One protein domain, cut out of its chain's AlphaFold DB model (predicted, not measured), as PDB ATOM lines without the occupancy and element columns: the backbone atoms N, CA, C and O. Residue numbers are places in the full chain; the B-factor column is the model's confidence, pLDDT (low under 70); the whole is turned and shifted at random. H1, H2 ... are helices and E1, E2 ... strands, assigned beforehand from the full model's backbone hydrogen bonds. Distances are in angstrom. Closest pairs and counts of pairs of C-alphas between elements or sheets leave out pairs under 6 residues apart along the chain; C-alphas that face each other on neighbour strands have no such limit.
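AT A GLANCE: This is residues 12 to 65 of the 90 residues of an uncharacterized protein of Rhodanobacter sp (UniProt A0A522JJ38). An open, hook-shaped chain has a small antiparallel hairpin of E1 and E2 at one end, while at the other end the helices H1 and H2 meet in a corner and spread as a wide V. E2 leads through a single residue into H1, H2 sticks out from the corner with residues 55 to 65, and a long loop, residues 16 to 27, closes the hairpin at the far end. The printed part has 54 residues, with two named strands and then two named helices in the order E1, E2, H1, H2, and its class is mixed, helices and strands. The whole is extended, with a radius of gyration of the C-alphas of 16.7 A, and flat, spanning 44 by 30 by 15 A.

IN THESE COORDINATES: The sheet holds E1, residues 12 to 15, 10.0 A from first to last C-alpha, and E2, residues 28 to 32, 12.5 A long. C-alpha 12, where E1 begins, is at (-26.378, 24.186, 24.786). H1 is residues 34 to 46, 18.3 A long, beginning with C-alpha 34 at (-23.972, 14.773, 19.251). H2, the longest helix, is residues 48 to 65, 25.5 A long, and ends with C-alpha 65 at (-2.670, 32.641, 14.508).

HOW THE PARTS SIT: E1 and E2 form a hairpin of antiparallel neighbours, with 144 degrees between their N-to-C directions. The C-alphas of Val 13 and Ala 30 face each other at 4.9 A. N 14 and O 29 are within hydrogen-bond range at 3.0 A, and so are N 31 and O 12 at 2.8 A. E1 is apart from H1 and from H2, and E2 is apart from H2. H1 and H2 touch only at the corner by their link, and only just, with 3 pairs of C-alphas within 8 A. H1 touches H2 with residues 44 to 45 alone, and H2 touches H1 with residues 50 to 51 alone; the closest C-alphas of the two helices are those of Leu 44 and Gly 51, 5.1 A apart. The two helices run opposite ways at a steep tilt of 69 degrees, only just short of about perpendicular, with their centres 17.2 A apart. In H1 and H2 every O i to N i+4 pair is within hydrogen-bond range.

THE WHOLE: The two C-alphas farthest apart are those of Glu 25 and Ala 49, at 44.4 A. The printed part has no cut. The link from E1 to E2 is long, with 12 residues, while those from E2 to H1 and from H1 to H2 are tight. Residues 18 to 23 of the long link stand free. The mean pLDDT of the printed part is 96.9, and no printed residue is under 70.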
ATOM      1  N   ARG A  12     -25.564  23.552  23.754       98.00
ATOM      2  CA  ARG A  12     -26.378  24.186  24.786       98.00
ATOM      3  C   ARG A  12     -25.486  24.544  25.957       98.00
ATOM      4  O   ARG A  12     -24.558  23.818  26.287       98.00
ATOM      5  N   VAL A  13     -25.768  25.668  26.595       97.81
ATOM      6  CA  VAL A  13     -25.071  26.040  27.824       97.81
ATOM      7  C   VAL A  13     -25.767  25.346  28.989       97.81
ATOM      8  O   VAL A  13     -26.954  25.584  29.215       97.81
ATOM      9  N   ILE A  14     -25.048  24.491  29.714       97.25
ATOM     10  CA  ILE A  14     -25.555  23.787  30.900       97.25
ATOM     11  C   ILE A  14     -24.666  24.100  32.111       97.25
ATOM     12  O   ILE A  14     -23.480  24.371  31.930       97.25
ATOM     13  N   PRO A  15     -25.192  24.109  33.346       97.19
ATOM     14  CA  PRO A  15     -24.354  24.295  34.528       97.19
ATOM     15  C   PRO A  15     -23.397  23.110  34.720       97.19
ATOM     16  O   PRO A  15     -23.762  21.967  34.443       97.19
ATOM     17  N   VAL A  16     -22.196  23.382  35.232       96.81
ATOM     18  CA  VAL A  16     -21.279  22.332  35.705       96.81
ATOM     19  C   VAL A  16     -21.826  21.763  37.013       96.81
ATOM     20  O   VAL A  16     -22.143  22.523  37.931       96.81
ATOM     21  N   THR A  17     -21.946  20.440  37.116       95.12
ATOM     22  CA  THR A  17     -22.428  19.792  38.344       95.12
ATOM     23  C   THR A  17     -21.291  19.530  39.334       95.12
ATOM     24  O   THR A  17     -20.106  19.511  38.986       95.12
ATOM     25  N   GLU A  18     -21.640  19.362  40.611       93.50
ATOM     26  CA  GLU A  18     -20.657  19.095  41.659       93.50
ATOM     27  C   GLU A  18     -19.900  17.786  41.374       93.50
ATOM     28  O   GLU A  18     -20.498  16.735  41.153       93.50
ATOM     29  N   GLY A  19     -18.566  17.858  41.370       93.50
ATOM     30  CA  GLY A  19     -17.689  16.718  41.093       93.50
ATOM     31  C   GLY A  19     -17.244  16.563  39.634       93.50
ATOM     32  O   GLY A  19     -16.286  15.834  39.393       93.50
ATOM     33  N   GLU A  20     -17.846  17.272  38.672       92.56
ATOM     34  CA  GLU A  20     -17.387  17.250  37.270       92.56
ATOM     35  C   GLU A  20     -16.132  18.099  37.039       92.56
ATOM     36  O   GLU A  20     -15.298  17.768  36.194       92.56
ATOM     37  N   TYR A  21     -15.990  19.203  37.781       92.69
ATOM     38  CA  TYR A  21     -14.856  20.114  37.650       92.69
ATOM     39  C   TYR A  21     -14.514  20.822  38.970       92.69
ATOM     40  O   TYR A  21     -15.416  21.100  39.767       92.69
ATOM     41  N   PRO A  22     -13.235  21.168  39.218       94.38
ATOM     42  CA  PRO A  22     -12.866  22.011  40.350       94.38
ATOM     43  C   PRO A  22     -13.581  23.366  40.309       94.38
ATOM     44  O   PRO A  22     -13.614  24.016  39.266       94.38
ATOM     45  N   TYR A  23     -14.097  23.809  41.459       92.69
ATOM     46  CA  TYR A  23     -14.831  25.076  41.598       92.69
ATOM     47  C   TYR A  23     -16.041  25.177  40.649       92.69
ATOM     48  O   TYR A  23     -16.230  26.189  39.982       92.69
ATOM     49  N   ALA A  24     -16.848  24.111  40.576       91.69
ATOM     50  CA  ALA A  24     -18.004  23.997  39.679       91.69
ATOM     51  C   ALA A  24     -19.085  25.079  39.878       91.69
ATOM     52  O   ALA A  24     -19.852  25.363  38.959       91.69
ATOM     53  N   GLU A  25     -19.161  25.692  41.060       94.44
ATOM     54  CA  GLU A  25     -20.176  26.696  41.370       94.44
ATOM     55  C   GLU A  25     -20.104  27.896  40.410       94.44
ATOM     56  O   GLU A  25     -19.067  28.539  40.255       94.44
ATOM     57  N   GLY A  26     -21.226  28.192  39.746       93.88
ATOM     58  CA  GLY A  26     -21.339  29.288  38.779       93.88
ATOM     59  C   GLY A  26     -20.709  29.019  37.407       93.88
ATOM     60  O   GLY A  26     -20.858  29.848  36.509       93.88
ATOM     61  N   GLN A  27     -20.054  27.872  37.214       96.00
ATOM     62  CA  GLN A  27     -19.429  27.500  35.948       96.00
ATOM     63  C   GLN A  27     -20.435  26.849  34.991       96.00
ATOM     64  O   GLN A  27     -21.471  26.312  35.396       96.00
ATOM     65  N   GLN A  28     -20.118  26.882  33.697       97.06
ATOM     66  CA  GLN A  28     -20.975  26.347  32.638       97.06
ATOM     67  C   GLN A  28     -20.187  25.475  31.656       97.06
ATOM     68  O   GLN A  28     -19.057  25.801  31.289       97.06
ATOM     69  N   TRP A  29     -20.820  24.400  31.186       96.50
ATOM     70  CA  TRP A  29     -20.382  23.605  30.048       96.50
ATOM     71  C   TRP A  29     -21.084  24.033  28.763       96.50
ATOM     72  O   TRP A  29     -22.250  24.428  28.763       96.50
ATOM     73  N   ALA A  30     -20.371  23.876  27.651       96.69
ATOM     74  CA  ALA A  30     -20.958  23.830  26.322       96.69
ATOM     75  C   ALA A  30     -21.287  22.366  25.982       96.69
ATOM     76  O   ALA A  30     -20.410  21.629  25.539       96.69
ATOM     77  N   ASP A  31     -22.527  21.947  26.227       97.31
ATOM     78  CA  ASP A  31     -23.035  20.600  25.949       97.31
ATOM     79  C   ASP A  31     -23.305  20.420  24.445       97.31
ATOM     80  O   ASP A  31     -24.214  21.069  23.912       97.31
ATOM     81  N   PRO A  32     -22.508  19.615  23.725       97.44
ATOM     82  CA  PRO A  32     -22.550  19.566  22.270       97.44
ATOM     83  C   PRO A  32     -23.736  18.752  21.736       97.44
ATOM     84  O   PRO A  32     -24.083  17.694  22.260       97.44
ATOM     85  N   ASP A  33     -24.295  19.173  20.598       98.50
ATOM     86  CA  ASP A  33     -25.231  18.348  19.835       98.50
ATOM     87  C   ASP A  33     -24.484  17.190  19.150       98.50
ATOM     88  O   ASP A  33     -23.828  17.334  18.110       98.50
ATOM     89  N   VAL A  34     -24.605  16.002  19.743       98.25
ATOM     90  CA  VAL A  34     -23.972  14.773  19.251       98.25
ATOM     91  C   VAL A  34     -24.468  14.385  17.850       98.25
ATOM     92  O   VAL A  34     -23.692  13.863  17.048       98.25
ATOM     93  N   GLY A  35     -25.734  14.653  17.517       98.31
ATOM     94  CA  GLY A  35     -26.299  14.368  16.195       98.31
ATOM     95  C   GLY A  35     -25.720  15.279  15.111       98.31
ATOM     96  O   GLY A  35     -25.371  14.817  14.017       98.31
ATOM     97  N   HIS A  36     -25.537  16.560  15.431       98.25
ATOM     98  CA  HIS A  36     -24.856  17.506  14.552       98.25
ATOM     99  C   HIS A  36     -23.383  17.106  14.356       98.25
ATOM    100  O   HIS A  36     -22.914  17.006  13.217       98.25
ATOM    101  N   ALA A  37     -22.671  16.752  15.431       98.06
ATOM    102  CA  ALA A  37     -21.297  16.252  15.341       98.06
ATOM    103  C   ALA A  37     -21.190  15.000  14.450       98.06
ATOM    104  O   ALA A  37     -20.343  14.934  13.553       98.06
ATOM    105  N   ALA A  38     -22.087  14.025  14.630       98.44
ATOM    106  CA  ALA A  38     -22.127  12.808  13.822       98.44
ATOM    107  C   ALA A  38     -22.370  13.102  12.330       98.44
ATOM    108  O   ALA A  38     -21.784  12.451  11.459       98.44
ATOM    109  N   THR A  39     -23.184  14.115  12.022       98.31
ATOM    110  CA  THR A  39     -23.431  14.565  10.645       98.31
ATOM    111  C   THR A  39     -22.144  15.070   9.992       98.31
ATOM    112  O   THR A  39     -21.809  14.645   8.879       98.31
ATOM    113  N   HIS A  40     -21.360  15.888  10.705       98.06
ATOM    114  CA  HIS A  40     -20.041  16.330  10.240       98.06
ATOM    115  C   HIS A  40     -19.072  15.164  10.044       98.06
ATOM    116  O   HIS A  40     -18.409  15.090   9.010       98.06
ATOM    117  N   MET A  41     -19.013  14.219  10.988       97.81
ATOM    118  CA  MET A  41     -18.143  13.038  10.883       97.81
ATOM    119  C   MET A  41     -18.486  12.179   9.658       97.81
ATOM    120  O   MET A  41     -17.595  11.788   8.900       97.81
ATOM    121  N   SER A  42     -19.776  11.933   9.418       98.31
ATOM    122  CA  SER A  42     -20.249  11.207   8.235       98.31
ATOM    123  C   SER A  42     -19.854  11.927   6.941       98.31
ATOM    124  O   SER A  42     -19.368  11.293   5.998       98.31
ATOM    125  N   ARG A  43     -19.991  13.258   6.893       97.94
ATOM    126  CA  ARG A  43     -19.573  14.058   5.736       97.94
ATOM    127  C   ARG A  43     -18.063  14.000   5.511       97.94
ATOM    128  O   ARG A  43     -17.638  13.756   4.388       97.94
ATOM    129  N   LEU A  44     -17.254  14.144   6.559       97.50
ATOM    130  CA  LEU A  44     -15.789  14.046   6.480       97.50
ATOM    131  C   LEU A  44     -15.311  12.683   5.959       97.50
ATOM    132  O   LEU A  44     -14.265  12.597   5.307       97.50
ATOM    133  N   TYR A  45     -16.051  11.614   6.256       97.50
ATOM    134  CA  TYR A  45     -15.767  10.281   5.737       97.50
ATOM    135  C   TYR A  45     -16.162  10.144   4.261       97.50
ATOM    136  O   TYR A  45     -15.368   9.657   3.457       97.50
ATOM    137  N   ARG A  46     -17.362  10.603   3.886       98.44
ATOM    138  CA  ARG A  46     -17.893  10.470   2.518       98.44
ATOM    139  C   ARG A  46     -17.234  11.430   1.520       98.44
ATOM    140  O   ARG A  46     -16.936  11.039   0.398       98.44
ATOM    141  N   GLU A  47     -16.961  12.666   1.925       98.25
ATOM    142  CA  GLU A  47     -16.410  13.742   1.091       98.25
ATOM    143  C   GLU A  47     -14.933  14.006   1.430       98.25
ATOM    144  O   GLU A  47     -14.546  15.089   1.873       98.25
ATOM    145  N   ARG A  48     -14.068  13.004   1.215       97.88
ATOM    146  CA  ARG A  48     -12.649  13.060   1.623       97.88
ATOM    147  C   ARG A  48     -11.898  14.277   1.081       97.88
ATOM    148  O   ARG A  48     -11.150  14.902   1.822       97.88
ATOM    149  N   ALA A  49     -12.113  14.641  -0.184       98.19
ATOM    150  CA  ALA A  49     -11.450  15.795  -0.796       98.19
ATOM    151  C   ALA A  49     -11.847  17.124  -0.130       98.19
ATOM    152  O   ALA A  49     -10.996  17.990   0.076       98.19
ATOM    153  N   TRP A  50     -13.122  17.277   0.240       97.81
ATOM    154  CA  TRP A  50     -13.583  18.434   1.006       97.81
ATOM    155  C   TRP A  50     -12.934  18.459   2.394       97.81
ATOM    156  O   TRP A  50     -12.362  19.479   2.769       97.81
ATOM    157  N   GLY A  51     -12.926  17.322   3.098       98.06
ATOM    158  CA  GLY A  51     -12.289  17.202   4.411       98.06
ATOM    159  C   GLY A  51     -10.793  17.531   4.387       98.06
ATOM    160  O   GLY A  51     -10.315  18.261   5.251       98.06
ATOM    161  N   THR A  52     -10.057  17.073   3.368       98.06
ATOM    162  CA  THR A  52      -8.639  17.423   3.186       98.06
ATOM    163  C   THR A  52      -8.456  18.924   2.990       98.06
ATOM    164  O   THR A  52      -7.597  19.517   3.631       98.06
ATOM    165  N   ARG A  53      -9.272  19.564   2.142       98.06
ATOM    166  CA  ARG A  53      -9.190  21.018   1.924       98.06
ATOM    167  C   ARG A  53      -9.457  21.800   3.208       98.06
ATOM    168  O   ARG A  53      -8.702  22.718   3.515       98.06
ATOM    169  N   LEU A  54     -10.497  21.414   3.948       98.38
ATOM    170  CA  LEU A  54     -10.845  22.025   5.230       98.38
ATOM    171  C   LEU A  54      -9.690  21.893   6.232       98.38
ATOM    172  O   LEU A  54      -9.269  22.884   6.819       98.38
ATOM    173  N   GLY A  55      -9.137  20.685   6.375       98.00
ATOM    174  CA  GLY A  55      -8.029  20.410   7.289       98.00
ATOM    175  C   GLY A  55      -6.738  21.138   6.914       98.00
ATOM    176  O   GLY A  55      -6.060  21.668   7.792       98.00
ATOM    177  N   THR A  56      -6.415  21.234   5.621       98.38
ATOM    178  CA  THR A  56      -5.263  22.018   5.149       98.38
ATOM    179  C   THR A  56      -5.422  23.492   5.504       98.38
ATOM    180  O   THR A  56      -4.482  24.099   6.016       98.38
ATOM    181  N   GLN A  57      -6.609  24.065   5.284       98.31
ATOM    182  CA  GLN A  57      -6.874  25.453   5.656       98.31
ATOM    183  C   GLN A  57      -6.769  25.654   7.176       98.31
ATOM    184  O   GLN A  57      -6.114  26.592   7.628       98.31
ATOM    185  N   ALA A  58      -7.328  24.730   7.963       98.12
ATOM    186  CA  ALA A  58      -7.229  24.742   9.420       98.12
ATOM    187  C   ALA A  58      -5.776  24.728   9.909       98.12
ATOM    188  O   ALA A  58      -5.413  25.517  10.776       98.12
ATOM    189  N   ALA A  59      -4.929  23.875   9.329       98.06
ATOM    190  CA  ALA A  59      -3.521  23.785   9.699       98.06
ATOM    191  C   ALA A  59      -2.762  25.093   9.419       98.06
ATOM    192  O   ALA A  59      -1.988  25.543  10.264       98.06
ATOM    193  N   ILE A  60      -3.014  25.723   8.266       97.75
ATOM    194  CA  ILE A  60      -2.420  27.018   7.906       97.75
ATOM    195  C   ILE A  60      -2.837  28.095   8.911       97.75
ATOM    196  O   ILE A  60      -1.987  28.822   9.426       97.75
ATOM    197  N   ASP A  61      -4.132  28.184   9.216       97.50
ATOM    198  CA  ASP A  61      -4.655  29.203  10.126       97.50
ATOM    199  C   ASP A  61      -4.148  28.994  11.560       97.50
ATOM    200  O   ASP A  61      -3.752  29.954  12.217       97.50
ATOM    201  N   MET A  62      -4.071  27.746  12.038       96.94
ATOM    202  CA  MET A  62      -3.511  27.441  13.360       96.94
ATOM    203  C   MET A  62      -2.030  27.792  13.465       96.94
ATOM    204  O   MET A  62      -1.615  28.392  14.454       96.94
ATOM    205  N   ALA A  63      -1.232  27.469  12.446       95.94
ATOM    206  CA  ALA A  63       0.182  27.826  12.428       95.94
ATOM    207  C   ALA A  63       0.390  29.351  12.403       95.94
ATOM    208  O   ALA A  63       1.328  29.860  13.017       95.94
ATOM    209  N   ARG A  64      -0.486  30.089  11.717       95.56
ATOM    210  CA  ARG A  64      -0.412  31.549  11.635       95.56
ATOM    211  C   ARG A  64      -0.827  32.222  12.942       95.56
ATOM    212  O   ARG A  64      -0.084  33.054  13.455       95.56
ATOM    213  N   ASP A  65      -1.987  31.851  13.476       94.94
ATOM    214  CA  ASP A  65      -2.670  32.641  14.508       94.94
ATOM    215  C   ASP A  65      -2.465  32.077  15.928       94.94
ATOM    216  O   ASP A  65      -2.561  32.817  16.904       94.94
TER     217      ASP A  65